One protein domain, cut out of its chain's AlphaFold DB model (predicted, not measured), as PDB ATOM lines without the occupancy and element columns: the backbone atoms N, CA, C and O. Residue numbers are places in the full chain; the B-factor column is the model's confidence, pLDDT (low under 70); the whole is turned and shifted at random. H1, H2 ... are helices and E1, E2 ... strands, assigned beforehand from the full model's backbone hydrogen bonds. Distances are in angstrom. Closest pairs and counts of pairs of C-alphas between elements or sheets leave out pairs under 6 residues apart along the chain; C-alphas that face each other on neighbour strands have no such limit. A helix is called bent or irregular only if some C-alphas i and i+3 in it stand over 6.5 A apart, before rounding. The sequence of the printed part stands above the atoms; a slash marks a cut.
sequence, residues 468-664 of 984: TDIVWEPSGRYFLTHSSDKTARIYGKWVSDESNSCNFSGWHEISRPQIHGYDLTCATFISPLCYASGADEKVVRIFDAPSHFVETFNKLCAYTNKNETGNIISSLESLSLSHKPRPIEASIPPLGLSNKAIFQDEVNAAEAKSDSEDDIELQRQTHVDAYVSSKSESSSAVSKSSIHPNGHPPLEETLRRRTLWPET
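What this domain is: This is residues 468 to 664 of the 984 residues of the protein "Elongator complex protein 2" of Smittium culicis (UniProt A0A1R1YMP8). Two small twisted sheets, E1 E2 E3 E4 and E5 E6 E7, lie partly face to face as a crossed sandwich; E3 and E4 make a long hairpin, with H1 and H6 packed on E4. The tip of that hairpin reaches out at one end of the longest axis, and at the other end sits a small head of H4, H5 and the loop of residues 608 to 621, joined to the rest by the short hairpin E8 and E9, whose E8 lies near the middle of the whole; H2 and H3 lie off to one side, where residues 561 to 566 stick out. The 197 printed residues hold, in chain order, E1 to E7, H1, H2, H3, E8, E9, H4, H5 and H6, a mixed class of six named helices and nine named strands. The three sheets are antiparallel, in the orders E1 E2 E3 E4, E5 E6 E7 and E8 E9. The whole is compact, with a radius of gyration of the C-alphas of 17.6 A and spans of 55 by 41 by 31 A.

How they stand to each other: Begin at the strongly twisted largest sheet: E1, residues 468 to 472, E2, 478 to 483, E3, 487 to 495, and E4, 505 to 515, form a meander, each strand the antiparallel neighbour of the one before. Look for N 471 and O 480, 2.9 A apart, in the hairpin E1 and E2, N 481 and O 489, 2.8 A, in E2 and E3, and N 490 and O 511, 2.8 A, in E3 and E4. A second meander holds E5, residues 520 to 527, E6, 530 to 535, and E7, 540 to 544, with N 524 and O 532 3.1 A apart and N 533 and O 541 2.8 A apart. The two sheets make a sandwich, face to face, 9.0 A centre to centre where they face each other, with their strands at 40 degrees. The closest C-alphas of E1 and E5, Asp 469 and Cys 522, are 5.5 A apart. H1, residues 547 to 556, is on one face of the first sheet, giving two layers, at a height of 8.6 A over the sheet. It lies over E4 and runs along it, at 0 degrees on the local plane. H6, residues 652 to 658, is over E4 too, at a height of 8.3 A, slantwise at 43 degrees on the local plane; their closest C-alphas, Arg 512 and Leu 655, are 5.6 A apart. The irregular H2, residues 558 to 561, only grazes this sheet; its C-alphas 558 and 561 are 7.2 A apart. H3, residues 568 to 573, is close to H1 but not clearly touching, with C-alphas Asn 554 and Ile 569 closest at 7.1 A. In the hairpin of E8, residues 585 to 587, and E9, 596 to 598, N 596 and O 587 are 2.8 A apart. H5, residues 622 to 630, comes closest to E8 at the C-alphas of Ser 587 and His 623, 6.9 A. H4, residues 600 to 607, touches H5, about perpendicular at 75 degrees, with C-alphas Ala 606 and Asp 625 closest at 6.8 A. Every O i to N i+4 pair is within hydrogen-bond range in H1, H4, H5 and H6, against 1 of 2 in H3; H2 is too short for one.

Where its parts are: Find C-alpha 468 at (5.770, -31.271, -57.110), where E1 begins. E3 runs 25.0 A and E4 27.4 A, to C-alpha 515 at (7.459, -26.423, -43.188). E5 runs 19.8 A, H1 14.4 A and H5 12.3 A; H6 ends at C-alpha 658, (14.504, -18.339, -38.941).

The domain as a whole: The C-alphas farthest apart, Ser 501 and Glu 613, are 57.3 A apart. The printed part has no cut; the long links are H3 to E8, H4 to H5 and H5 to H6. Mean pLDDT of the printed part is 77.5, with 58 residues under 70, among them 558 to 580 and 609 to 623.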
ATOM      1  N   THR A 468       7.083 -31.225 -56.454       96.69
ATOM      2  CA  THR A 468       5.770 -31.271 -57.110       96.69
ATOM      3  C   THR A 468       5.493 -30.058 -57.989       96.69
ATOM      4  O   THR A 468       4.842 -30.202 -59.022       96.69
ATOM      5  N   ASP A 469       5.989 -28.879 -57.608       97.00
ATOM      6  CA  ASP A 469       5.741 -27.625 -58.322       97.00
ATOM      7  C   ASP A 469       6.955 -26.694 -58.238       97.00
ATOM      8  O   ASP A 469       7.748 -26.756 -57.292       97.00
ATOM      9  N   ILE A 470       7.098 -25.835 -59.247       96.75
ATOM     10  CA  ILE A 470       8.125 -24.792 -59.316       96.75
ATOM     11  C   ILE A 470       7.530 -23.541 -59.949       96.75
ATOM     12  O   ILE A 470       6.890 -23.610 -61.002       96.75
ATOM     13  N   VAL A 471       7.733 -22.397 -59.301       95.06
ATOM     14  CA  VAL A 471       7.140 -21.126 -59.722       95.06
ATOM     15  C   VAL A 471       8.164 -20.012 -59.570       95.06
ATOM     16  O   VAL A 471       8.687 -19.779 -58.482       95.06
ATOM     17  N   TRP A 472       8.443 -19.310 -60.665       92.75
ATOM     18  CA  TRP A 472       9.242 -18.090 -60.622       92.75
ATOM     19  C   TRP A 472       8.476 -16.958 -59.946       92.75
ATOM     20  O   TRP A 472       7.274 -16.789 -60.154       92.75
ATOM     21  N   GLU A 473       9.198 -16.136 -59.189       89.44
ATOM     22  CA  GLU A 473       8.724 -14.805 -58.825       89.44
ATOM     23  C   GLU A 473       8.346 -14.044 -60.113       89.44
ATOM     24  O   GLU A 473       9.029 -14.218 -61.124       89.44
ATOM     25  N   PRO A 474       7.291 -13.208 -60.126       82.62
ATOM     26  CA  PRO A 474       6.786 -12.580 -61.353       82.62
ATOM     27  C   PRO A 474       7.822 -11.813 -62.199       82.62
ATOM     28  O   PRO A 474       7.664 -11.720 -63.413       82.62
ATOM     29  N   SER A 475       8.888 -11.290 -61.585       77.44
ATOM     30  CA  SER A 475      10.005 -10.613 -62.274       77.44
ATOM     31  C   SER A 475      11.216 -11.522 -62.539       77.44
ATOM     32  O   SER A 475      12.243 -11.060 -63.032       77.44
ATOM     33  N   GLY A 476      11.131 -12.799 -62.165       82.06
ATOM     34  CA  GLY A 476      12.164 -13.808 -62.349       82.06
ATOM     35  C   GLY A 476      13.383 -13.654 -61.438       82.06
ATOM     36  O   GLY A 476      14.456 -14.125 -61.799       82.06
ATOM     37  N   ARG A 477      13.309 -12.971 -60.291       83.56
ATOM     38  CA  ARG A 477      14.500 -12.757 -59.435       83.56
ATOM     39  C   ARG A 477      14.917 -13.986 -58.629       83.56
ATOM     40  O   ARG A 477      16.105 -14.226 -58.437       83.56
ATOM     41  N   TYR A 478      13.934 -14.747 -58.179       90.19
ATOM     42  CA  TYR A 478      14.071 -16.023 -57.487       90.19
ATOM     43  C   TYR A 478      12.908 -16.924 -57.886       90.19
ATOM     44  O   TYR A 478      11.985 -16.495 -58.584       90.19
ATOM     45  N   PHE A 479      12.934 -18.169 -57.436       94.38
ATOM     46  CA  PHE A 479      11.817 -19.087 -57.611       94.38
ATOM     47  C   PHE A 479      11.558 -19.882 -56.334       94.38
ATOM     48  O   PHE A 479      12.442 -20.045 -55.493       94.38
ATOM     49  N   LEU A 480      10.322 -20.354 -56.216       97.00
ATOM     50  CA  LEU A 480       9.810 -21.177 -55.132       97.00
ATOM     51  C   LEU A 480       9.609 -22.611 -55.632       97.00
ATOM     52  O   LEU A 480       9.120 -22.816 -56.746       97.00
ATOM     53  N   THR A 481       9.927 -23.593 -54.796       97.94
ATOM     54  CA  THR A 481       9.636 -25.012 -55.030       97.94
ATOM     55  C   THR A 481       8.795 -25.587 -53.903       97.94
ATOM     56  O   THR A 481       9.004 -25.252 -52.737       97.94
ATOM     57  N   HIS A 482       7.862 -26.473 -54.251       97.38
ATOM     58  CA  HIS A 482       7.066 -27.273 -53.316       97.38
ATOM     59  C   HIS A 482       7.415 -28.753 -53.463       97.38
ATOM     60  O   HIS A 482       7.710 -29.217 -54.565       97.38
ATOM     61  N   SER A 483       7.360 -29.502 -52.364       96.50
ATOM     62  CA  SER A 483       7.677 -30.928 -52.370       96.50
ATOM     63  C   SER A 483       6.792 -31.740 -51.426       96.50
ATOM     64  O   SER A 483       6.289 -31.251 -50.407       96.50
ATOM     65  N   SER A 484       6.672 -33.031 -51.742       95.75
ATOM     66  CA  SER A 484       6.146 -34.065 -50.844       95.75
ATOM     67  C   SER A 484       6.972 -34.222 -49.562       95.75
ATOM     68  O   SER A 484       6.496 -34.785 -48.585       95.75
ATOM     69  N   ASP A 485       8.174 -33.638 -49.510       92.56
ATOM     70  CA  ASP A 485       9.009 -33.555 -48.311       92.56
ATOM     71  C   ASP A 485       8.438 -32.599 -47.238       92.56
ATOM     72  O   ASP A 485       8.999 -32.470 -46.145       92.56
ATOM     73  N   LYS A 486       7.285 -31.982 -47.547       93.69
ATOM     74  CA  LYS A 486       6.499 -31.061 -46.719       93.69
ATOM     75  C   LYS A 486       7.154 -29.699 -46.523       93.69
ATOM     76  O   LYS A 486       6.791 -28.970 -45.598       93.69
ATOM     77  N   THR A 487       8.108 -29.336 -47.375       94.38
ATOM     78  CA  THR A 487       8.782 -28.038 -47.331       94.38
ATOM     79  C   THR A 487       8.566 -27.245 -48.611       94.38
ATOM     80  O   THR A 487       8.499 -27.797 -49.712       94.38
ATOM     81  N   ALA A 488       8.470 -25.929 -48.452       96.56
ATOM     82  CA  ALA A 488       8.601 -24.971 -49.536       96.56
ATOM     83  C   ALA A 488       9.967 -24.289 -49.424       96.56
ATOM     84  O   ALA A 488      10.380 -23.939 -48.315       96.56
ATOM     85  N   ARG A 489      10.669 -24.109 -50.547       96.75
ATOM     86  CA  ARG A 489      12.033 -23.552 -50.583       96.75
ATOM     87  C   ARG A 489      12.164 -22.479 -51.646       96.75
ATOM     88  O   ARG A 489      11.605 -22.615 -52.729       96.75
ATOM     89  N   ILE A 490      12.910 -21.426 -51.336       96.38
ATOM     90  CA  ILE A 490      13.200 -20.321 -52.247       96.38
ATOM     91  C   ILE A 490      14.684 -20.332 -52.584       96.38
ATOM     92  O   ILE A 490      15.530 -20.324 -51.687       96.38
ATOM     93  N   TYR A 491      14.983 -20.281 -53.880       94.56
ATOM     94  CA  TYR A 491      16.346 -20.232 -54.395       94.56
ATOM     95  C   TYR A 491      16.640 -18.883 -55.042       94.56
ATOM     96  O   TYR A 491      15.869 -18.397 -55.871       94.56
ATOM     97  N   GLY A 492      17.781 -18.298 -54.681       90.38
ATOM     98  CA  GLY A 492      18.314 -17.065 -55.256       90.38
ATOM     99  C   GLY A 492      19.748 -17.262 -55.739       90.38
ATOM    100  O   GLY A 492      20.468 -18.129 -55.243       90.38
ATOM    101  N   LYS A 493      20.176 -16.467 -56.723       86.12
ATOM    102  CA  LYS A 493      21.550 -16.520 -57.235       86.12
ATOM    103  C   LYS A 493      22.478 -15.757 -56.292       86.12
ATOM    104  O   LYS A 493      22.364 -14.541 -56.178       86.12
ATOM    105  N   TRP A 494      23.371 -16.463 -55.607       87.06
ATOM    106  CA  TRP A 494      24.427 -15.864 -54.792       87.06
ATOM    107  C   TRP A 494      25.610 -15.516 -55.694       87.06
ATOM    108  O   TRP A 494      26.031 -16.335 -56.516       87.06
ATOM    109  N   VAL A 495      26.101 -14.282 -55.591       77.38
ATOM    110  CA  VAL A 495      27.175 -13.751 -56.438       77.38
ATOM    111  C   VAL A 495      28.251 -13.140 -55.546       77.38
ATOM    112  O   VAL A 495      27.938 -12.335 -54.670       77.38
ATOM    113  N   SER A 496      29.510 -13.520 -55.760       71.44
ATOM    114  CA  SER A 496      30.657 -12.901 -55.091       71.44
ATOM    115  C   SER A 496      31.004 -11.538 -55.706       71.44
ATOM    116  O   SER A 496      30.927 -11.372 -56.922       71.44
ATOM    117  N   ASP A 497      31.454 -10.585 -54.885       62.53
ATOM    118  CA  ASP A 497      32.013  -9.306 -55.352       62.53
ATOM    119  C   ASP A 497      33.272  -9.511 -56.219       62.53
ATOM    120  O   ASP A 497      34.194 -10.213 -55.803       62.53
ATOM    121  N   GLU A 498      33.357  -8.815 -57.362       53.69
ATOM    122  CA  GLU A 498      34.503  -8.850 -58.300       53.69
ATOM    123  C   GLU A 498      35.845  -8.397 -57.681       53.69
ATOM    124  O   GLU A 498      36.904  -8.571 -58.283       53.69
ATOM    125  N   SER A 499      35.830  -7.794 -56.487       53.34
ATOM    126  CA  SER A 499      37.027  -7.308 -55.789       53.34
ATOM    127  C   SER A 499      37.747  -8.371 -54.949       53.34
ATOM    128  O   SER A 499      38.868  -8.119 -54.503       53.34
ATOM    129  N   ASN A 500      37.142  -9.546 -54.737       49.88
ATOM    130  CA  ASN A 500      37.747 -10.653 -53.996       49.88
ATOM    131  C   ASN A 500      38.347 -11.703 -54.943       49.88
ATOM    132  O   ASN A 500      37.853 -11.945 -56.037       49.88
ATOM    133  N   SER A 501      39.395 -12.395 -54.490       44.62
ATOM    134  CA  SER A 501      40.125 -13.426 -55.251       44.62
ATOM    135  C   SER A 501      39.325 -14.703 -55.575       44.62
ATOM    136  O   SER A 501      39.866 -15.611 -56.203       44.62
ATOM    137  N   CYS A 502      38.051 -14.783 -55.176       49.81
ATOM    138  CA  CYS A 502      37.169 -15.928 -55.393       49.81
ATOM    139  C   CYS A 502      35.904 -15.479 -56.139       49.81
ATOM    140  O   CYS A 502      34.919 -15.109 -55.505       49.81
ATOM    141  N   ASN A 503      35.932 -15.533 -57.474       62.91
ATOM    142  CA  ASN A 503      34.749 -15.328 -58.313       62.91
ATOM    143  C   ASN A 503      33.901 -16.607 -58.344       62.91
ATOM    144  O   ASN A 503      34.270 -17.578 -59.008       62.91
ATOM    145  N   PHE A 504      32.754 -16.616 -57.669       72.56
ATOM    146  CA  PHE A 504      31.761 -17.679 -57.793       72.56
ATOM    147  C   PHE A 504      30.347 -17.109 -57.956       72.56
ATOM    148  O   PHE A 504      30.009 -16.012 -57.507       72.56
ATOM    149  N   SER A 505      29.506 -17.873 -58.649       76.75
ATOM    150  CA  SER A 505      28.104 -17.549 -58.858       76.75
ATOM    151  C   SER A 505      27.298 -18.835 -58.967       76.75
ATOM    152  O   SER A 505      27.655 -19.712 -59.755       76.75
ATOM    153  N   GLY A 506      26.225 -18.952 -58.188       83.00
ATOM    154  CA  GLY A 506      25.389 -20.152 -58.176       83.00
ATOM    155  C   GLY A 506      24.070 -19.948 -57.439       83.00
ATOM    156  O   GLY A 506      23.946 -19.070 -56.580       83.00
ATOM    157  N   TRP A 507      23.064 -20.751 -57.776       88.75
ATOM    158  CA  TRP A 507      21.784 -20.763 -57.064       88.75
ATOM    159  C   TRP A 507      21.911 -21.468 -55.719       88.75
ATOM    160  O   TRP A 507      22.398 -22.591 -55.651       88.75
ATOM    161  N   HIS A 508      21.428 -20.818 -54.665       91.62
ATOM    162  CA  HIS A 508      21.422 -21.352 -53.307       91.62
ATOM    163  C   HIS A 508      20.049 -21.154 -52.672       91.62
ATOM    164  O   HIS A 508      19.326 -20.216 -53.019       91.62
ATOM    165  N   GLU A 509      19.687 -22.036 -51.740       94.12
ATOM    166  CA  GLU A 509      18.500 -21.849 -50.907       94.12
ATOM    167  C   GLU A 509      18.739 -20.655 -49.979       94.12
ATOM    168  O   GLU A 509      19.689 -20.625 -49.201       94.12
ATOM    169  N   ILE A 510      17.882 -19.645 -50.091       92.62
ATOM    170  CA  ILE A 510      17.972 -18.412 -49.300       92.62
ATOM    171  C   ILE A 510      16.898 -18.346 -48.215       92.62
ATOM    172  O   ILE A 510      17.021 -17.573 -47.269       92.62
ATOM    173  N   SER A 511      15.825 -19.127 -48.358       94.19
ATOM    174  CA  SER A 511      14.732 -19.182 -47.395       94.19
ATOM    175  C   SER A 511      13.914 -20.457 -47.566       94.19
ATOM    176  O   SER A 511      13.688 -20.924 -48.684       94.19
ATOM    177  N   ARG A 512      13.440 -20.995 -46.443       94.38
ATOM    178  CA  ARG A 512      12.487 -22.100 -46.363       94.38
ATOM    179  C   ARG A 512      11.159 -21.554 -45.841       94.38
ATOM    180  O   ARG A 512      10.893 -21.659 -44.648       94.38
ATOM    181  N   PRO A 513      10.332 -20.917 -46.686       95.25
ATOM    182  CA  PRO A 513       9.173 -20.158 -46.224       95.25
ATOM    183  C   PRO A 513       8.128 -20.995 -45.479       95.25
ATOM    184  O   PRO A 513       7.425 -20.453 -44.629       95.25
ATOM    185  N   GLN A 514       8.011 -22.296 -45.763       93.88
ATOM    186  CA  GLN A 514       7.011 -23.165 -45.142       93.88
ATOM    187  C   GLN A 514       7.591 -24.545 -44.816       93.88
ATOM    188  O   GLN A 514       8.208 -25.189 -45.665       93.88
ATOM    189  N   ILE A 515       7.319 -25.021 -43.599       90.81
ATOM    190  CA  ILE A 515       7.459 -26.423 -43.188       90.81
ATOM    191  C   ILE A 515       6.076 -26.874 -42.725       90.81
ATOM    192  O   ILE A 515       5.455 -26.221 -41.886       90.81
ATOM    193  N   HIS A 516       5.562 -27.952 -43.304       90.62
ATOM    194  CA  HIS A 516       4.166 -28.340 -43.170       90.62
ATOM    195  C   HIS A 516       3.983 -29.771 -42.642       90.62
ATOM    196  O   HIS A 516       4.921 -30.562 -42.563       90.62
ATOM    197  N   GLY A 517       2.751 -30.107 -42.243       89.56
ATOM    198  CA  GLY A 517       2.380 -31.461 -41.808       89.56
ATOM    199  C   GLY A 517       1.971 -32.386 -42.961       89.56
ATOM    200  O   GLY A 517       2.114 -33.609 -42.846       89.56
ATOM    201  N   TYR A 518       1.519 -31.794 -44.069       92.50
ATOM    202  CA  TYR A 518       1.045 -32.464 -45.280       92.50
ATOM    203  C   TYR A 518       1.957 -32.174 -46.471       92.50
ATOM    204  O   TYR A 518       2.668 -31.167 -46.494       92.50
ATOM    205  N   ASP A 519       1.898 -33.049 -47.466       95.38
ATOM    206  CA  ASP A 519       2.651 -32.931 -48.709       95.38
ATOM    207  C   ASP A 519       2.205 -31.672 -49.462       95.38
ATOM    208  O   ASP A 519       1.007 -31.458 -49.673       95.38
ATOM    209  N   LEU A 520       3.154 -30.826 -49.864       96.12
ATOM    210  CA  LEU A 520       2.837 -29.638 -50.649       96.12
ATOM    211  C   LEU A 520       2.608 -30.037 -52.106       96.12
ATOM    212  O   LEU A 520       3.335 -30.867 -52.646       96.12
ATOM    213  N   THR A 521       1.590 -29.466 -52.749       95.00
ATOM    214  CA  THR A 521       1.148 -29.903 -54.084       95.00
ATOM    215  C   THR A 521       1.344 -28.831 -55.141       95.00
ATOM    216  O   THR A 521       1.873 -29.139 -56.205       95.00
ATOM    217  N   CYS A 522       0.961 -27.588 -54.853       95.56
ATOM    218  CA  CYS A 522       0.960 -26.492 -55.819       95.56
ATOM    219  C   CYS A 522       1.212 -25.138 -55.145       95.56
ATOM    220  O   CYS A 522       0.917 -24.967 -53.960       95.56
ATOM    221  N   ALA A 523       1.748 -24.180 -55.897       96.94
ATOM    222  CA  ALA A 523       1.998 -22.821 -55.428       96.94
ATOM    223  C   ALA A 523       1.667 -21.784 -56.505       96.94
ATOM    224  O   ALA A 523       1.662 -22.083 -57.698       96.94
ATOM    225  N   THR A 524       1.445 -20.533 -56.108       95.31
ATOM    226  CA  THR A 524       1.477 -19.401 -57.042       95.31
ATOM    227  C   THR A 524       1.812 -18.104 -56.312       95.31
ATOM    228  O   THR A 524       1.409 -17.920 -55.162       95.31
ATOM    229  N   PHE A 525       2.529 -17.190 -56.964       92.44
ATOM    230  CA  PHE A 525       2.736 -15.845 -56.428       92.44
ATOM    231  C   PHE A 525       1.494 -14.981 -56.670       92.44
ATOM    232  O   PHE A 525       0.916 -15.003 -57.753       92.44
ATOM    233  N   ILE A 526       1.104 -14.216 -55.652       89.38
ATOM    234  CA  ILE A 526       0.053 -13.182 -55.705       89.38
ATOM    235  C   ILE A 526       0.684 -11.793 -55.858       89.38
ATOM    236  O   ILE A 526       0.133 -10.885 -56.475       89.38
ATOM    237  N   SER A 527       1.867 -11.623 -55.283       83.69
ATOM    238  CA  SER A 527       2.753 -10.488 -55.495       83.69
ATOM    239  C   SER A 527       4.194 -11.004 -55.421       83.69
ATOM    240  O   SER A 527       4.399 -12.154 -55.029       83.69
ATOM    241  N   PRO A 528       5.218 -10.203 -55.756       84.12
ATOM    242  CA  PRO A 528       6.603 -10.636 -55.595       84.12
ATOM    243  C   PRO A 528       6.913 -11.191 -54.197       84.12
ATOM    244  O   PRO A 528       7.613 -12.190 -54.085       84.12
ATOM    245  N   LEU A 529       6.342 -10.603 -53.141       88.00
ATOM    246  CA  LEU A 529       6.619 -10.947 -51.741       88.00
ATOM    247  C   LEU A 529       5.471 -11.700 -51.046       88.00
ATOM    248  O   LEU A 529       5.533 -11.883 -49.837       88.00
ATOM    249  N   CYS A 530       4.443 -12.133 -51.781       90.69
ATOM    250  CA  CYS A 530       3.290 -12.856 -51.239       90.69
ATOM    251  C   CYS A 530       2.954 -14.046 -52.135       90.69
ATOM    252  O   CYS A 530       2.748 -13.876 -53.341       90.69
ATOM    253  N   TYR A 531       2.822 -15.240 -51.560       94.75
ATOM    254  CA  TYR A 531       2.439 -16.432 -52.317       94.75
ATOM    255  C   TYR A 531       1.335 -17.234 -51.630       94.75
ATOM    256  O   TYR A 531       1.171 -17.202 -50.409       94.75
ATOM    257  N   ALA A 532       0.568 -17.951 -52.447       95.81
ATOM    258  CA  ALA A 532      -0.431 -18.913 -52.015       95.81
ATOM    259  C   ALA A 532       0.135 -20.332 -52.111       95.81
ATOM    260  O   ALA A 532       0.731 -20.709 -53.124       95.81
ATOM    261  N   SER A 533      -0.102 -21.121 -51.068       97.00
ATOM    262  CA  SER A 533       0.367 -22.493 -50.928       97.00
ATOM    263  C   SER A 533      -0.797 -23.474 -50.837       97.00
ATOM    264  O   SER A 533      -1.680 -23.332 -49.983       97.00
ATOM    265  N   GLY A 534      -0.779 -24.477 -51.716       96.12
ATOM    266  CA  GLY A 534      -1.660 -25.638 -51.699       96.12
ATOM    267  C   GLY A 534      -0.918 -26.897 -51.257       96.12
ATOM    268  O   GLY A 534       0.223 -27.148 -51.657       96.12
ATOM    269  N   ALA A 535      -1.589 -27.705 -50.446       95.06
ATOM    270  CA  ALA A 535      -1.086 -28.964 -49.907       95.06
ATOM    271  C   ALA A 535      -2.137 -30.074 -50.037       95.06
ATOM    272  O   ALA A 535      -3.258 -29.829 -50.501       95.06
ATOM    273  N   ASP A 536      -1.815 -31.283 -49.570       94.00
ATOM    274  CA  ASP A 536      -2.788 -32.364 -49.351       94.00
ATOM    275  C   ASP A 536      -3.707 -32.076 -48.144       94.00
ATOM    276  O   ASP A 536      -3.897 -32.874 -47.230       94.00
ATOM    277  N   GLU A 537      -4.253 -30.864 -48.140       93.00
ATOM    278  CA  GLU A 537      -5.154 -30.284 -47.166       93.00
ATOM    279  C   GLU A 537      -6.241 -29.497 -47.908       93.00
ATOM    280  O   GLU A 537      -6.090 -29.087 -49.059       93.00
ATOM    281  N   LYS A 538      -7.373 -29.275 -47.242       93.12
ATOM    282  CA  LYS A 538      -8.557 -28.587 -47.779       93.12
ATOM    283  C   LYS A 538      -8.457 -27.057 -47.766       93.12
ATOM    284  O   LYS A 538      -9.424 -26.378 -48.108       93.12
ATOM    285  N   VAL A 539      -7.330 -26.525 -47.302       92.88
ATOM    286  CA  VAL A 539      -7.111 -25.103 -47.023       92.88
ATOM    287  C   VAL A 539      -5.939 -24.619 -47.863       92.88
ATOM    288  O   VAL A 539      -4.897 -25.269 -47.890       92.88
ATOM    289  N   VAL A 540      -6.102 -23.463 -48.506       95.25
ATOM    290  CA  VAL A 540      -4.983 -22.732 -49.115       95.25
ATOM    291  C   VAL A 540      -4.454 -21.736 -48.094       95.25
ATOM    292  O   VAL A 540      -5.236 -21.033 -47.454       95.25
ATOM    293  N   ARG A 541      -3.136 -21.678 -47.929       94.88
ATOM    294  CA  ARG A 541      -2.475 -20.748 -47.002       94.88
ATOM    295  C   ARG A 541      -1.782 -19.635 -47.760       94.88
ATOM    296  O   ARG A 541      -1.168 -19.903 -48.789       94.88
ATOM    297  N   ILE A 542      -1.858 -18.424 -47.228       94.56
ATOM    298  CA  ILE A 542      -1.170 -17.256 -47.771       94.56
ATOM    299  C   ILE A 542       0.014 -16.915 -46.874       94.56
ATOM    300  O   ILE A 542      -0.113 -16.900 -45.648       94.56
ATOM    301  N   PHE A 543       1.159 -16.659 -47.499       94.69
ATOM    302  CA  PHE A 543       2.407 -16.325 -46.827       94.69
ATOM    303  C   PHE A 543       2.977 -15.026 -47.381       94.69
ATOM    304  O   PHE A 543       3.097 -14.874 -48.600       94.69
ATOM    305  N   ASP A 544       3.398 -14.141 -46.480       91.31
ATOM    306  CA  ASP A 544       4.083 -12.891 -46.810       91.31
ATOM    307  C   ASP A 544       5.556 -12.960 -46.418       91.31
ATOM    308  O   ASP A 544       5.910 -13.528 -45.389       91.31
ATOM    309  N   ALA A 545       6.433 -12.355 -47.214       90.94
ATOM    310  CA  ALA A 545       7.858 -12.331 -46.917       90.94
ATOM    311  C   ALA A 545       8.147 -11.525 -45.637       90.94
ATOM    312  O   ALA A 545       7.599 -10.435 -45.470       90.94
ATOM    313  N   PRO A 546       9.025 -11.985 -44.739       90.81
ATOM    314  CA  PRO A 546       9.489 -11.185 -43.609       90.81
ATOM    315  C   PRO A 546      10.563 -10.163 -44.038       90.81
ATOM    316  O   PRO A 546      11.137 -10.278 -45.125       90.81
ATOM    317  N   SER A 547      10.857  -9.150 -43.212       85.94
ATOM    318  CA  SER A 547      11.856  -8.118 -43.557       85.94
ATOM    319  C   SER A 547      13.265  -8.697 -43.697       85.94
ATOM    320  O   SER A 547      13.969  -8.348 -44.644       85.94
ATOM    321  N   HIS A 548      13.643  -9.661 -42.849       87.19
ATOM    322  CA  HIS A 548      14.940 -10.326 -42.959       87.19
ATOM    323  C   HIS A 548      15.134 -11.017 -44.311       87.19
ATOM    324  O   HIS A 548      16.212 -10.907 -44.881       87.19
ATOM    325  N   PHE A 549      14.101 -11.647 -44.885       90.50
ATOM    326  CA  PHE A 549      14.213 -12.234 -46.227       90.50
ATOM    327  C   PHE A 549      14.591 -11.182 -47.279       90.50
ATOM    328  O   PHE A 549      15.463 -11.422 -48.115       90.50
ATOM    329  N   VAL A 550      13.950 -10.011 -47.225       85.94
ATOM    330  CA  VAL A 550      14.206  -8.905 -48.157       85.94
ATOM    331  C   VAL A 550      15.642  -8.400 -48.014       85.94
ATOM    332  O   VAL A 550      16.337  -8.225 -49.017       85.94
ATOM    333  N   GLU A 551      16.119  -8.220 -46.783       84.38
ATOM    334  CA  GLU A 551      17.501  -7.828 -46.496       84.38
ATOM    335  C   GLU A 551      18.515  -8.871 -46.988       84.38
ATOM    336  O   GLU A 551      19.484  -8.519 -47.671       84.38
ATOM    337  N   THR A 552      18.277 -10.158 -46.699       86.38
ATOM    338  CA  THR A 552      19.121 -11.272 -47.146       86.38
ATOM    339  C   THR A 552      19.214 -11.316 -48.665       86.38
ATOM    340  O   THR A 552      20.317 -11.353 -49.215       86.38
ATOM    341  N   PHE A 553      18.073 -11.249 -49.355       86.44
ATOM    342  CA  PHE A 553      18.036 -11.262 -50.812       86.44
ATOM    343  C   PHE A 553      18.766 -10.051 -51.406       86.44
ATOM    344  O   PHE A 553      19.585 -10.204 -52.314       86.44
ATOM    345  N   ASN A 554      18.504  -8.844 -50.896       81.81
ATOM    346  CA  ASN A 554      19.120  -7.625 -51.417       81.81
ATOM    347  C   ASN A 554      20.643  -7.639 -51.271       81.81
ATOM    348  O   ASN A 554      21.357  -7.187 -52.163       81.81
ATOM    349  N   LYS A 555      21.157  -8.187 -50.170       81.38
ATOM    350  CA  LYS A 555      22.597  -8.230 -49.925       81.38
ATOM    351  C   LYS A 555      23.312  -9.343 -50.698       81.38
ATOM    352  O   LYS A 555      24.422  -9.110 -51.161       81.38
ATOM    353  N   LEU A 556      22.702 -10.524 -50.841       83.75
ATOM    354  CA  LEU A 556      23.353 -11.690 -51.460       83.75
ATOM    355  C   LEU A 556      23.074 -11.845 -52.963       83.75
ATOM    356  O   LEU A 556      23.914 -12.391 -53.679       83.75
ATOM    357  N   CYS A 557      21.905 -11.404 -53.439       79.69
ATOM    358  CA  CYS A 557      21.404 -11.716 -54.784       79.69
ATOM    359  C   CYS A 557      21.195 -10.487 -55.684       79.69
ATOM    360  O   CYS A 557      21.269 -10.605 -56.909       79.69
ATOM    361  N   ALA A 558      20.951  -9.297 -55.121       63.69
ATOM    362  CA  ALA A 558      20.605  -8.106 -55.910       63.69
ATOM    363  C   ALA A 558      21.802  -7.396 -56.578       63.69
ATOM    364  O   ALA A 558      21.629  -6.359 -57.216       63.69
ATOM    365  N   TYR A 559      23.012  -7.953 -56.494       52.72
ATOM    366  CA  TYR A 559      24.219  -7.354 -57.078       52.72
ATOM    367  C   TYR A 559      24.270  -7.377 -58.615       52.72
ATOM    368  O   TYR A 559      25.161  -6.785 -59.218       52.72
ATOM    369  N   THR A 560      23.305  -8.031 -59.263       47.38
ATOM    370  CA  THR A 560      23.313  -8.274 -60.709       47.38
ATOM    371  C   THR A 560      22.999  -7.059 -61.586       47.38
ATOM    372  O   THR A 560      23.068  -7.217 -62.792       47.38
ATOM    373  N   ASN A 561      22.726  -5.860 -61.045       43.75
ATOM    374  CA  ASN A 561      22.566  -4.626 -61.841       43.75
ATOM    375  C   ASN A 561      22.835  -3.338 -61.028       43.75
ATOM    376  O   ASN A 561      21.950  -2.510 -60.842       43.75
ATOM    377  N   LYS A 562      24.070  -3.110 -60.556       41.94
ATOM    378  CA  LYS A 562      24.441  -1.809 -59.949       41.94
ATOM    379  C   LYS A 562      24.454  -0.624 -60.932       41.94
ATOM    380  O   LYS A 562      24.561   0.514 -60.486       41.94
ATOM    381  N   ASN A 563      24.326  -0.868 -62.239       38.19
ATOM    382  CA  ASN A 563      24.402   0.189 -63.249       38.19
ATOM    383  C   ASN A 563      23.061   0.865 -63.581       38.19
ATOM    384  O   ASN A 563      23.083   1.892 -64.251       38.19
ATOM    385  N   GLU A 564      21.920   0.387 -63.076       40.38
ATOM    386  CA  GLU A 564      20.625   1.039 -63.317       40.38
ATOM    387  C   GLU A 564      19.741   1.037 -62.061       40.38
ATOM    388  O   GLU A 564      18.946   0.134 -61.832       40.38
ATOM    389  N   THR A 565      19.837   2.124 -61.284       35.62
ATOM    390  CA  THR A 565      18.882   2.575 -60.244       35.62
ATOM    391  C   THR A 565      18.720   1.696 -58.984       35.62
ATOM    392  O   THR A 565      18.912   0.488 -58.988       35.62
ATOM    393  N   GLY A 566      18.471   2.345 -57.841       42.12
ATOM    394  CA  GLY A 566      18.704   1.804 -56.494       42.12
ATOM    395  C   GLY A 566      17.844   0.609 -56.057       42.12
ATOM    396  O   GLY A 566      16.857   0.269 -56.695       42.12
ATOM    397  N   ASN A 567      18.260  -0.012 -54.940       44.81
ATOM    398  CA  ASN A 567      17.612  -1.087 -54.165       44.81
ATOM    399  C   ASN A 567      16.219  -1.534 -54.678       44.81
ATOM    400  O   ASN A 567      15.179  -1.131 -54.156       44.81
ATOM    401  N   ILE A 568      16.201  -2.411 -55.684       54.62
ATOM    402  CA  ILE A 568      15.014  -2.713 -56.505       54.62
ATOM    403  C   ILE A 568      13.859  -3.347 -55.704       54.62
ATOM    404  O   ILE A 568      12.695  -3.101 -56.016       54.62
ATOM    405  N   ILE A 569      14.140  -4.130 -54.653       55.81
ATOM    406  CA  ILE A 569      13.079  -4.682 -53.788       55.81
ATOM    407  C   ILE A 569      12.594  -3.658 -52.756       55.81
ATOM    408  O   ILE A 569      11.409  -3.659 -52.443       55.81
ATOM    409  N   SER A 570      13.440  -2.726 -52.300       48.34
ATOM    410  CA  SER A 570      12.995  -1.661 -51.382       48.34
ATOM    411  C   SER A 570      11.997  -0.704 -52.045       48.34
ATOM    412  O   SER A 570      11.035  -0.267 -51.425       48.34
ATOM    413  N   SER A 571      12.119  -0.477 -53.356       50.00
ATOM    414  CA  SER A 571      11.114   0.263 -54.129       50.00
ATOM    415  C   SER A 571       9.770  -0.485 -54.194       50.00
ATOM    416  O   SER A 571       8.712   0.145 -54.203       50.00
ATOM    417  N   LEU A 572       9.791  -1.826 -54.175       53.22
ATOM    418  CA  LEU A 572       8.604  -2.694 -54.111       53.22
ATOM    419  C   LEU A 572       8.013  -2.818 -52.694       53.22
ATOM    420  O   LEU A 572       6.869  -3.253 -52.568       53.22
ATOM    421  N   GLU A 573       8.723  -2.411 -51.633       50.34
ATOM    422  CA  GLU A 573       8.159  -2.337 -50.271       50.34
ATOM    423  C   GLU A 573       6.953  -1.390 -50.221       50.34
ATOM    424  O   GLU A 573       5.995  -1.655 -49.495       50.34
ATOM    425  N   SER A 574       6.946  -0.353 -51.068       44.56
ATOM    426  CA  SER A 574       5.817   0.573 -51.233       44.56
ATOM    427  C   SER A 574       4.575  -0.049 -51.900       44.56
ATOM    428  O   SER A 574       3.487   0.515 -51.805       44.56
ATOM    429  N   LEU A 575       4.721  -1.215 -52.544       44.16
ATOM    430  CA  LEU A 575       3.667  -1.950 -53.262       44.16
ATOM    431  C   LEU A 575       3.104  -3.136 -52.459       44.16
ATOM    432  O   LEU A 575       2.254  -3.873 -52.964       44.16
ATOM    433  N   SER A 576       3.579  -3.351 -51.228       47.25
ATOM    434  CA  SER A 576       3.035  -4.380 -50.340       47.25
ATOM    435  C   SER A 576       1.552  -4.102 -50.072       47.25
ATOM    436  O   SER A 576       1.185  -2.989 -49.708       47.25
ATOM    437  N   LEU A 577       0.700  -5.122 -50.226       47.59
ATOM    438  CA  LEU A 577      -0.768  -5.032 -50.104       47.59
ATOM    439  C   LEU A 577      -1.246  -4.509 -48.737       47.59
ATOM    440  O   LEU A 577      -2.388  -4.078 -48.590       47.59
ATOM    441  N   SER A 578      -0.377  -4.538 -47.726       47.84
ATOM    442  CA  SER A 578      -0.665  -4.105 -46.368       47.84
ATOM    443  C   SER A 578       0.071  -2.810 -46.016       47.84
ATOM    444  O   SER A 578       1.294  -2.803 -45.923       47.84
ATOM    445  N   HIS A 579      -0.660  -1.762 -45.626       51.09
ATOM    446  CA  HIS A 579      -0.112  -0.606 -44.888       51.09
ATOM    447  C   HIS A 579       0.418  -0.966 -43.474       51.09
ATOM    448  O   HIS A 579       0.694  -0.078 -42.669       51.09
ATOM    449  N   LYS A 580       0.505  -2.260 -43.136       61.59
ATOM    450  CA  LYS A 580       0.980  -2.770 -41.846       61.59
ATOM    451  C   LYS A 580       2.505  -2.940 -41.870       61.59
ATOM    452  O   LYS A 580       3.037  -3.325 -42.913       61.59
ATOM    453  N   PRO A 581       3.201  -2.705 -40.742       70.06
ATOM    454  CA  PRO A 581       4.630  -2.987 -40.640       70.06
ATOM    455  C   PRO A 581       4.893  -4.475 -40.905       70.06
ATOM    456  O   PRO A 581       4.151  -5.336 -40.429       70.06
ATOM    457  N   ARG A 582       5.930  -4.779 -41.693       82.94
ATOM    458  CA  ARG A 582       6.328  -6.156 -42.014       82.94
ATOM    459  C   ARG A 582       6.976  -6.797 -40.776       82.94
ATOM    460  O   ARG A 582       7.798  -6.140 -40.139       82.94
ATOM    461  N   PRO A 583       6.640  -8.050 -40.430       86.69
ATOM    462  CA  PRO A 583       7.326  -8.754 -39.353       86.69
ATOM    463  C   PRO A 583       8.772  -9.071 -39.731       86.69
ATOM    464  O   PRO A 583       9.114  -9.187 -40.912       86.69
ATOM    465  N   ILE A 584       9.608  -9.239 -38.713       85.69
ATOM    466  CA  ILE A 584      11.041  -9.489 -38.875       85.69
ATOM    467  C   ILE A 584      11.306 -10.904 -39.363       85.69
ATOM    468  O   ILE A 584      12.102 -11.108 -40.275       85.69
ATOM    469  N   GLU A 585      10.625 -11.864 -38.739       86.62
ATOM    470  CA  GLU A 585      10.747 -13.305 -38.951       86.62
ATOM    471  C   GLU A 585       9.400 -13.982 -38.680       86.62
ATOM    472  O   GLU A 585       8.426 -13.347 -38.259       86.62
ATOM    473  N   ALA A 586       9.352 -15.293 -38.900       87.75
ATOM    474  CA  ALA A 586       8.302 -16.136 -38.368       87.75
ATOM    475  C   ALA A 586       8.879 -17.350 -37.641       87.75
ATOM    476  O   ALA A 586       9.944 -17.853 -37.988       87.75
ATOM    477  N   SER A 587       8.135 -17.847 -36.658       84.25
ATOM    478  CA  SER A 587       8.437 -19.092 -35.950       84.25
ATOM    479  C   SER A 587       7.235 -20.030 -35.961       84.25
ATOM    480  O   SER A 587       6.084 -19.600 -36.063       84.25
ATOM    481  N   ILE A 588       7.493 -21.334 -35.859       79.44
ATOM    482  CA  ILE A 588       6.444 -22.338 -35.653       79.44
ATOM    483  C   ILE A 588       6.343 -22.608 -34.147       79.44
ATOM    484  O   ILE A 588       7.310 -23.093 -33.556       79.44
ATOM    485  N   PRO A 589       5.196 -22.328 -33.503       70.44
ATOM    486  CA  PRO A 589       4.984 -22.704 -32.111       70.44
ATOM    487  C   PRO A 589       5.056 -24.234 -31.945       70.44
ATOM    488  O   PRO A 589       4.538 -24.939 -32.810       70.44
ATOM    489  N   PRO A 590       5.567 -24.779 -30.823       64.75
ATOM    490  CA  PRO A 590       5.718 -26.231 -30.625       64.75
ATOM    491  C   PRO A 590       4.445 -27.076 -30.822       64.75
ATOM    492  O   PRO A 590       4.527 -28.259 -31.135       64.75
ATOM    493  N   LEU A 591       3.264 -26.479 -30.630       64.44
ATOM    494  CA  LEU A 591       1.949 -27.118 -30.795       64.44
ATOM    495  C   LEU A 591       1.161 -26.571 -32.004       64.44
ATOM    496  O   LEU A 591       0.014 -26.959 -32.223       64.44
ATOM    497  N   GLY A 592       1.738 -25.633 -32.759       66.00
ATOM    498  CA  GLY A 592       1.094 -24.958 -33.884       66.00
ATOM    499  C   GLY A 592       1.503 -25.542 -35.238       66.00
ATOM    500  O   GLY A 592       2.629 -25.977 -35.423       66.00
ATOM    501  N   LEU A 593       0.588 -25.502 -36.210       71.94
ATOM    502  CA  LEU A 593       0.845 -25.853 -37.623       71.94
ATOM    503  C   LEU A 593       0.932 -24.612 -38.534       71.94
ATOM    504  O   LEU A 593       0.794 -24.721 -39.750       71.94
ATOM    505  N   SER A 594       1.046 -23.427 -37.933       80.94
ATOM    506  CA  SER A 594       0.960 -22.119 -38.587       80.94
ATOM    507  C   SER A 594       2.176 -21.296 -38.184       80.94
ATOM    508  O   SER A 594       2.488 -21.207 -36.993       80.94
ATOM    509  N   ASN A 595       2.841 -20.711 -39.177       89.12
ATOM    510  CA  ASN A 595       3.977 -19.826 -38.972       89.12
ATOM    511  C   ASN A 595       3.474 -18.511 -38.375       89.12
ATOM    512  O   ASN A 595       2.713 -17.784 -39.018       89.12
ATOM    513  N   LYS A 596       3.888 -18.204 -37.147       88.69
ATOM    514  CA  LYS A 596       3.525 -16.970 -36.451       88.69
ATOM    515  C   LYS A 596       4.567 -15.895 -36.699       88.69
ATOM    516  O   LYS A 596       5.760 -16.151 -36.563       88.69
ATOM    517  N   ALA A 597       4.086 -14.722 -37.090       87.62
ATOM    518  CA  ALA A 597       4.884 -13.522 -37.283       87.62
ATOM    519  C   ALA A 597       5.536 -13.076 -35.968       87.62
ATOM    520  O   ALA A 597       4.905 -13.173 -34.922       87.62
ATOM    521  N   ILE A 598       6.768 -12.575 -36.049       85.62
ATOM    522  CA  ILE A 598       7.506 -11.974 -34.933       85.62
ATOM    523  C   ILE A 598       7.790 -10.511 -35.282       85.62
ATOM    524  O   ILE A 598       8.401 -10.226 -36.319       85.62
ATOM    525  N   PHE A 599       7.365  -9.581 -34.425       85.94
ATOM    526  CA  PHE A 599       7.559  -8.142 -34.628       85.94
ATOM    527  C   PHE A 599       8.665  -7.564 -33.731       85.94
ATOM    528  O   PHE A 599       8.901  -8.049 -32.626       85.94
ATOM    529  N   GLN A 600       9.332  -6.490 -34.184       82.62
ATOM    530  CA  GLN A 600      10.430  -5.857 -33.427       82.62
ATOM    531  C   GLN A 600       9.983  -5.369 -32.054       82.62
ATOM    532  O   GLN A 600      10.713  -5.522 -31.080       82.62
ATOM    533  N   ASP A 601       8.786  -4.791 -31.981       80.19
ATOM    534  CA  ASP A 601       8.260  -4.219 -30.745       80.19
ATOM    535  C   ASP A 601       7.988  -5.304 -29.692       80.19
ATOM    536  O   ASP A 601       8.266  -5.093 -28.515       80.19
ATOM    537  N   GLU A 602       7.540  -6.493 -30.116       81.06
ATOM    538  CA  GLU A 602       7.331  -7.654 -29.237       81.06
ATOM    539  C   GLU A 602       8.664  -8.190 -28.697       81.06
ATOM    540  O   GLU A 602       8.777  -8.495 -27.511       81.06
ATOM    541  N   VAL A 603       9.697  -8.247 -29.545       80.38
ATOM    542  CA  VAL A 603      11.056  -8.641 -29.140       80.38
ATOM    543  C   VAL A 603      11.640  -7.635 -28.148       80.38
ATOM    544  O   VAL A 603      12.157  -8.033 -27.106       80.38
ATOM    545  N   ASN A 604      11.516  -6.336 -28.433       81.38
ATOM    546  CA  ASN A 604      11.993  -5.275 -27.545       81.38
ATOM    547  C   ASN A 604      11.287  -5.327 -26.181       81.38
ATOM    548  O   ASN A 604      11.933  -5.155 -25.149       81.38
ATOM    549  N   ALA A 605       9.975  -5.587 -26.164       76.81
ATOM    550  CA  ALA A 605       9.199  -5.730 -24.935       76.81
ATOM    551  C   ALA A 605       9.621  -6.966 -24.119       76.81
ATOM    552  O   ALA A 605       9.778  -6.868 -22.901       76.81
ATOM    553  N   ALA A 606       9.861  -8.104 -24.779       75.19
ATOM    554  CA  ALA A 606      10.328  -9.329 -24.128       75.19
ATOM    555  C   ALA A 606      11.750  -9.184 -23.544       75.19
ATOM    556  O   ALA A 606      12.032  -9.675 -22.450       75.19
ATOM    557  N   GLU A 607      12.646  -8.467 -24.231       76.00
ATOM    558  CA  GLU A 607      14.009  -8.196 -23.753       76.00
ATOM    559  C   GLU A 607      14.043  -7.186 -22.584       76.00
ATOM    560  O   GLU A 607      14.919  -7.272 -21.720       76.00
ATOM    561  N   ALA A 608      13.082  -6.256 -22.512       72.44
ATOM    562  CA  ALA A 608      13.076  -5.156 -21.543       72.44
ATOM    563  C   ALA A 608      12.684  -5.532 -20.095       72.44
ATOM    564  O   ALA A 608      12.876  -4.700 -19.210       72.44
ATOM    565  N   LYS A 609      12.168  -6.747 -19.829       61.69
ATOM    566  CA  LYS A 609      11.750  -7.243 -18.490       61.69
ATOM    567  C   LYS A 609      11.056  -6.175 -17.608       61.69
ATOM    568  O   LYS A 609      11.565  -5.835 -16.540       61.69
ATOM    569  N   SER A 610       9.913  -5.621 -18.030       52.34
ATOM    570  CA  SER A 610       9.093  -4.751 -17.165       52.34
ATOM    571  C   SER A 610       8.180  -5.580 -16.244       52.34
ATOM    572  O   SER A 610       7.390  -6.396 -16.712       52.34
ATOM    573  N   ASP A 611       8.271  -5.348 -14.928       50.72
ATOM    574  CA  ASP A 611       7.495  -6.029 -13.868       50.72
ATOM    575  C   ASP A 611       6.062  -5.459 -13.679       50.72
ATOM    576  O   ASP A 611       5.511  -5.502 -12.576       50.72
ATOM    577  N   SER A 612       5.448  -4.850 -14.702       55.25
ATOM    578  CA  SER A 612       4.122  -4.224 -14.554       55.25
ATOM    579  C   SER A 612       2.987  -5.218 -14.856       55.25
ATOM    580  O   SER A 612       3.019  -5.916 -15.866       55.25
ATOM    581  N   GLU A 613       1.986  -5.320 -13.966       51.50
ATOM    582  CA  GLU A 613       0.926  -6.346 -14.046       51.50
ATOM    583  C   GLU A 613       0.042  -6.247 -15.306       51.50
ATOM    584  O   GLU A 613      -0.499  -7.263 -15.745       51.50
ATOM    585  N   ASP A 614      -0.045  -5.067 -15.930       50.78
ATOM    586  CA  ASP A 614      -0.806  -4.840 -17.169       50.78
ATOM    587  C   ASP A 614      -0.026  -5.260 -18.443       50.78
ATOM    588  O   ASP A 614      -0.639  -5.472 -19.491       50.78
ATOM    589  N   ASP A 615       1.298  -5.474 -18.365       50.16
ATOM    590  CA  ASP A 615       2.134  -5.986 -19.475       50.16
ATOM    591  C   ASP A 615       2.109  -7.528 -19.584       50.16
ATOM    592  O   ASP A 615       2.546  -8.105 -20.586       50.16
ATOM    593  N   ILE A 616       1.565  -8.226 -18.578       48.72
ATOM    594  CA  ILE A 616       1.590  -9.697 -18.468       48.72
ATOM    595  C   ILE A 616       0.757 -10.382 -19.571       48.72
ATOM    596  O   ILE A 616       1.006 -11.540 -19.922       48.72
ATOM    597  N   GLU A 617      -0.224  -9.685 -20.155       48.28
ATOM    598  CA  GLU A 617      -1.062 -10.228 -21.234       48.28
ATOM    599  C   GLU A 617      -0.401 -10.106 -22.625       48.28
ATOM    600  O   GLU A 617      -0.631 -10.963 -23.481       48.28
ATOM    601  N   LEU A 618       0.508  -9.135 -22.823       47.94
ATOM    602  CA  LEU A 618       1.413  -9.079 -23.985       47.94
ATOM    603  C   LEU A 618       2.615 -10.033 -23.832       47.94
ATOM    604  O   LEU A 618       3.048 -10.628 -24.818       47.94
ATOM    605  N   GLN A 619       3.098 -10.265 -22.606       48.25
ATOM    606  CA  GLN A 619       4.224 -11.159 -22.266       48.25
ATOM    607  C   GLN A 619       3.914 -12.674 -22.351       48.25
ATOM    608  O   GLN A 619       4.649 -13.496 -21.811       48.25
ATOM    609  N   ARG A 620       2.820 -13.098 -22.999       48.62
ATOM    610  CA  ARG A 620       2.384 -14.513 -23.019       48.62
ATOM    611  C   ARG A 620       2.318 -15.155 -24.395       48.62
ATOM    612  O   ARG A 620       1.596 -16.131 -24.605       48.62
ATOM    613  N   GLN A 621       3.109 -14.673 -25.341       60.31
ATOM    614  CA  GLN A 621       3.338 -15.419 -26.567       60.31
ATOM    615  C   GLN A 621       4.588 -16.278 -26.406       60.31
ATOM    616  O   GLN A 621       5.689 -15.877 -26.758       60.31
ATOM    617  N   THR A 622       4.390 -17.512 -25.931       62.22
ATOM    618  CA  THR A 622       5.443 -18.524 -25.690       62.22
ATOM    619  C   THR A 622       6.420 -18.717 -26.857       62.22
ATOM    620  O   THR A 622       7.508 -19.252 -26.672       62.22
ATOM    621  N   HIS A 623       6.023 -18.342 -28.074       67.69
ATOM    622  CA  HIS A 623       6.860 -18.424 -29.265       67.69
ATOM    623  C   HIS A 623       7.837 -17.240 -29.408       67.69
ATOM    624  O   HIS A 623       8.938 -17.454 -29.905       67.69
ATOM    625  N   VAL A 624       7.491 -16.037 -28.929       74.69
ATOM    626  CA  VAL A 624       8.398 -14.873 -28.887       74.69
ATOM    627  C   VAL A 624       9.466 -15.079 -27.813       74.69
ATOM    628  O   VAL A 624      10.647 -14.889 -28.086       74.69
ATOM    629  N   ASP A 625       9.099 -15.589 -26.637       69.31
ATOM    630  CA  ASP A 625      10.076 -15.918 -25.587       69.31
ATOM    631  C   ASP A 625      11.042 -17.025 -26.026       69.31
ATOM    632  O   ASP A 625      12.248 -16.953 -25.771       69.31
ATOM    633  N   ALA A 626      10.532 -18.043 -26.729       69.88
ATOM    634  CA  ALA A 626      11.362 -19.085 -27.332       69.88
ATOM    635  C   ALA A 626      12.299 -18.508 -28.404       69.88
ATOM    636  O   ALA A 626      13.467 -18.893 -28.472       69.88
ATOM    637  N   TYR A 627      11.813 -17.556 -29.208       75.19
ATOM    638  CA  TYR A 627      12.626 -16.839 -30.183       75.19
ATOM    639  C   TYR A 627      13.763 -16.062 -29.508       75.19
ATOM    640  O   TYR A 627      14.924 -16.299 -29.844       75.19
ATOM    641  N   VAL A 628      13.457 -15.220 -28.513       75.44
ATOM    642  CA  VAL A 628      14.445 -14.424 -27.760       75.44
ATOM    643  C   VAL A 628      15.458 -15.325 -27.057       75.44
ATOM    644  O   VAL A 628      16.657 -15.081 -27.144       75.44
ATOM    645  N   SER A 629      15.010 -16.425 -26.449       71.56
ATOM    646  CA  SER A 629      15.900 -17.401 -25.801       71.56
ATOM    647  C   SER A 629      16.847 -18.093 -26.787       71.56
ATOM    648  O   SER A 629      17.946 -18.494 -26.414       71.56
ATOM    649  N   SER A 630      16.429 -18.244 -28.047       68.00
ATOM    650  CA  SER A 630      17.248 -18.831 -29.113       68.00
ATOM    651  C   SER A 630      18.133 -17.813 -29.842       68.00
ATOM    652  O   SER A 630      18.954 -18.208 -30.673       68.00
ATOM    653  N   LYS A 631      17.946 -16.510 -29.601       67.06
ATOM    654  CA  LYS A 631      18.624 -15.419 -30.308       67.06
ATOM    655  C   LYS A 631      20.097 -15.371 -29.883       67.06
ATOM    656  O   LYS A 631      20.411 -15.207 -28.712       67.06
ATOM    657  N   SER A 632      21.008 -15.533 -30.844       58.53
ATOM    658  CA  SER A 632      22.449 -15.353 -30.629       58.53
ATOM    659  C   SER A 632      22.820 -13.877 -30.799       58.53
ATOM    660  O   SER A 632      22.160 -13.164 -31.555       58.53
ATOM    661  N   GLU A 633      23.916 -13.425 -30.180       48.12
ATOM    662  CA  GLU A 633      24.438 -12.047 -30.310       48.12
ATOM    663  C   GLU A 633      24.763 -11.637 -31.772       48.12
ATOM    664  O   GLU A 633      24.945 -10.461 -32.073       48.12
ATOM    665  N   SER A 634      24.785 -12.596 -32.705       48.38
ATOM    666  CA  SER A 634      25.076 -12.439 -34.137       48.38
ATOM    667  C   SER A 634      23.840 -12.430 -35.058       48.38
ATOM    668  O   SER A 634      23.968 -12.705 -36.252       48.38
ATOM    669  N   SER A 635      22.635 -12.139 -34.548       57.53
ATOM    670  CA  SER A 635      21.357 -12.249 -35.280       57.53
ATOM    671  C   SER A 635      21.111 -11.168 -36.355       57.53
ATOM    672  O   SER A 635      20.052 -10.547 -36.385       57.53
ATOM    673  N   SER A 636      22.076 -10.900 -37.235       65.00
ATOM    674  CA  SER A 636      21.843 -10.092 -38.440       65.00
ATOM    675  C   SER A 636      21.163 -10.922 -39.535       65.00
ATOM    676  O   SER A 636      21.478 -12.105 -39.662       65.00
ATOM    677  N   ALA A 637      20.338 -10.304 -40.390       67.56
ATOM    678  CA  ALA A 637      19.682 -10.967 -41.529       67.56
ATOM    679  C   ALA A 637      20.647 -11.716 -42.472       67.56
ATOM    680  O   ALA A 637      20.259 -12.651 -43.172       67.56
ATOM    681  N   VAL A 638      21.922 -11.310 -42.510       76.38
ATOM    682  CA  VAL A 638      22.970 -11.987 -43.282       76.38
ATOM    683  C   VAL A 638      24.153 -12.308 -42.394       76.38
ATOM    684  O   VAL A 638      24.970 -11.429 -42.102       76.38
ATOM    685  N   SER A 639      24.259 -13.587 -42.047       78.81
ATOM    686  CA  SER A 639      25.385 -14.149 -41.317       78.81
ATOM    687  C   SER A 639      26.697 -13.893 -42.053       78.81
ATOM    688  O   SER A 639      26.814 -14.108 -43.262       78.81
ATOM    689  N   LYS A 640      27.682 -13.399 -41.304       80.50
ATOM    690  CA  LYS A 640      29.074 -13.257 -41.731       80.50
ATOM    691  C   LYS A 640      29.909 -14.278 -40.972       80.50
ATOM    692  O   LYS A 640      29.626 -14.558 -39.810       80.50
ATOM    693  N   SER A 641      30.956 -14.780 -41.609       79.00
ATOM    694  CA  SER A 641      31.922 -15.682 -40.981       79.00
ATOM    695  C   SER A 641      33.341 -15.297 -41.385       79.00
ATOM    696  O   SER A 641      33.535 -14.479 -42.287       79.00
ATOM    697  N   SER A 642      34.341 -15.905 -40.745       79.38
ATOM    698  CA  SER A 642      35.746 -15.746 -41.141       79.38
ATOM    699  C   SER A 642      36.010 -16.222 -42.578       79.38
ATOM    700  O   SER A 642      36.945 -15.743 -43.210       79.38
ATOM    701  N   ILE A 643      35.169 -17.124 -43.109       80.69
ATOM    702  CA  ILE A 643      35.223 -17.604 -44.503       80.69
ATOM    703  C   ILE A 643      34.549 -16.603 -45.446       80.69
ATOM    704  O   ILE A 643      35.090 -16.284 -46.503       80.69
ATOM    705  N   HIS A 644      33.389 -16.071 -45.042       82.19
ATOM    706  CA  HIS A 644      32.565 -15.171 -45.852       82.19
ATOM    707  C   HIS A 644      32.342 -13.819 -45.150       82.19
ATOM    708  O   HIS A 644      31.248 -13.564 -44.629       82.19
ATOM    709  N   PRO A 645      33.334 -12.904 -45.157       80.00
ATOM    710  CA  PRO A 645      33.216 -11.592 -44.509       80.00
ATOM    711  C   PRO A 645      32.091 -10.716 -45.081       80.00
ATOM    712  O   PRO A 645      31.483  -9.908 -44.369       80.00
ATOM    713  N   ASN A 646      31.785 -10.894 -46.371       76.56
ATOM    714  CA  ASN A 646      30.735 -10.152 -47.076       76.56
ATOM    715  C   ASN A 646      29.334 -10.760 -46.875       76.56
ATOM    716  O   ASN A 646      28.330 -10.108 -47.171       76.56
ATOM    717  N   GLY A 647      29.252 -11.943 -46.261       85.12
ATOM    718  CA  GLY A 647      28.019 -12.667 -45.972       85.12
ATOM    719  C   GLY A 647      27.846 -13.925 -46.818       85.12
ATOM    720  O   GLY A 647      28.407 -14.027 -47.908       85.12
ATOM    721  N   HIS A 648      27.053 -14.866 -46.312       88.62
ATOM    722  CA  HIS A 648      26.740 -16.129 -46.983       88.62
ATOM    723  C   HIS A 648      25.237 -16.465 -46.894       88.62
ATOM    724  O   HIS A 648      24.555 -15.953 -45.999       88.62
ATOM    725  N   PRO A 649      24.699 -17.316 -47.794       91.00
ATOM    726  CA  PRO A 649      23.350 -17.861 -47.681       91.00
ATOM    727  C   PRO A 649      23.121 -18.542 -46.325       91.00
ATOM    728  O   PRO A 649      24.071 -19.091 -45.754       91.00
ATOM    729  N   PRO A 650      21.889 -18.528 -45.788       91.06
ATOM    730  CA  PRO A 650      21.598 -19.150 -44.502       91.06
ATOM    731  C   PRO A 650      21.983 -20.636 -44.475       91.06
ATOM    732  O   PRO A 650      21.707 -21.380 -45.413       91.06
ATOM    733  N   LEU A 651      22.609 -21.068 -43.380       90.56
ATOM    734  CA  LEU A 651      22.950 -22.475 -43.145       90.56
ATOM    735  C   LEU A 651      21.691 -23.271 -42.769       90.56
ATOM    736  O   LEU A 651      20.670 -22.686 -42.402       90.56
ATOM    737  N   GLU A 652      21.760 -24.603 -42.817       88.25
ATOM    738  CA  GLU A 652      20.589 -25.483 -42.636       88.25
ATOM    739  C   GLU A 652      19.802 -25.220 -41.336       88.25
ATOM    740  O   GLU A 652      18.570 -25.275 -41.329       88.25
ATOM    741  N   GLU A 653      20.495 -24.904 -40.244       83.75
ATOM    742  CA  GLU A 653      19.894 -24.610 -38.934       83.75
ATOM    743  C   GLU A 653      19.047 -23.330 -38.985       83.75
ATOM    744  O   GLU A 653      17.882 -23.307 -38.569       83.75
ATOM    745  N   THR A 654      19.601 -22.279 -39.594       87.12
ATOM    746  CA  THR A 654      18.922 -21.001 -39.824       87.12
ATOM    747  C   THR A 654      17.764 -21.163 -40.806       87.12
ATOM    748  O   THR A 654      16.676 -20.641 -40.549       87.12
ATOM    749  N   LEU A 655      17.952 -21.927 -41.890       89.69
ATOM    750  CA  LEU A 655      16.912 -22.187 -42.890       89.69
ATOM    751  C   LEU A 655      15.655 -22.771 -42.239       89.69
ATOM    752  O   LEU A 655      14.558 -22.261 -42.459       89.69
ATOM    753  N   ARG A 656      15.808 -23.780 -41.374       85.00
ATOM    754  CA  ARG A 656      14.680 -24.462 -40.716       85.00
ATOM    755  C   ARG A 656      13.910 -23.604 -39.716       85.00
ATOM    756  O   ARG A 656      12.722 -23.849 -39.527       85.00
ATOM    757  N   ARG A 657      14.580 -22.675 -39.029       81.12
ATOM    758  CA  ARG A 657      14.008 -21.990 -37.854       81.12
ATOM    759  C   ARG A 657      13.698 -20.516 -38.070       81.12
ATOM    760  O   ARG A 657      12.731 -20.038 -37.492       81.12
ATOM    761  N   ARG A 658      14.510 -19.812 -38.861       83.81
ATOM    762  CA  ARG A 658      14.504 -18.339 -38.941       83.81
ATOM    763  C   ARG A 658      14.112 -17.778 -40.298       83.81
ATOM    764  O   ARG A 658      13.758 -16.614 -40.408       83.81
ATOM    765  N   THR A 659      14.145 -18.597 -41.348       91.62
ATOM    766  CA  THR A 659      13.797 -18.140 -42.707       91.62
ATOM    767  C   THR A 659      12.358 -18.457 -43.119       91.62
ATOM    768  O   THR A 659      12.024 -18.380 -44.302       91.62
ATOM    769  N   LEU A 660      11.513 -18.820 -42.149       93.19
ATOM    770  CA  LEU A 660      10.091 -19.083 -42.344       93.19
ATOM    771  C   LEU A 660       9.355 -17.790 -42.707       93.19
ATOM    772  O   LEU A 660       9.694 -16.710 -42.221       93.19
ATOM    773  N   TRP A 661       8.314 -17.899 -43.529       94.50
ATOM    774  CA  TRP A 661       7.439 -16.772 -43.843       94.50
ATOM    775  C   TRP A 661       6.199 -16.818 -42.945       94.50
ATOM    776  O   TRP A 661       5.653 -17.906 -42.744       94.50
ATOM    777  N   PRO A 662       5.744 -15.689 -42.376       92.12
ATOM    778  CA  PRO A 662       4.504 -15.629 -41.605       92.12
ATOM    779  C   PRO A 662       3.288 -16.033 -42.446       92.12
ATOM    780  O   PRO A 662       3.117 -15.580 -43.578       92.12
ATOM    781  N   GLU A 663       2.425 -16.867 -41.867       92.69
ATOM    782  CA  GLU A 663       1.118 -17.195 -42.439       92.69
ATOM    783  C   GLU A 663       0.154 -16.039 -42.138       92.69
ATOM    784  O   GLU A 663      -0.091 -15.730 -40.967       92.69
ATOM    785  N   THR A 664      -0.384 -15.394 -43.174       89.94
ATOM    786  CA  THR A 664      -1.261 -14.223 -43.022       89.94
ATOM    787  C   THR A 664      -2.737 -14.579 -43.112       89.94
ATOM    788  O   THR A 664      -3.515 -14.129 -42.276       89.94
TER     789      THR A 664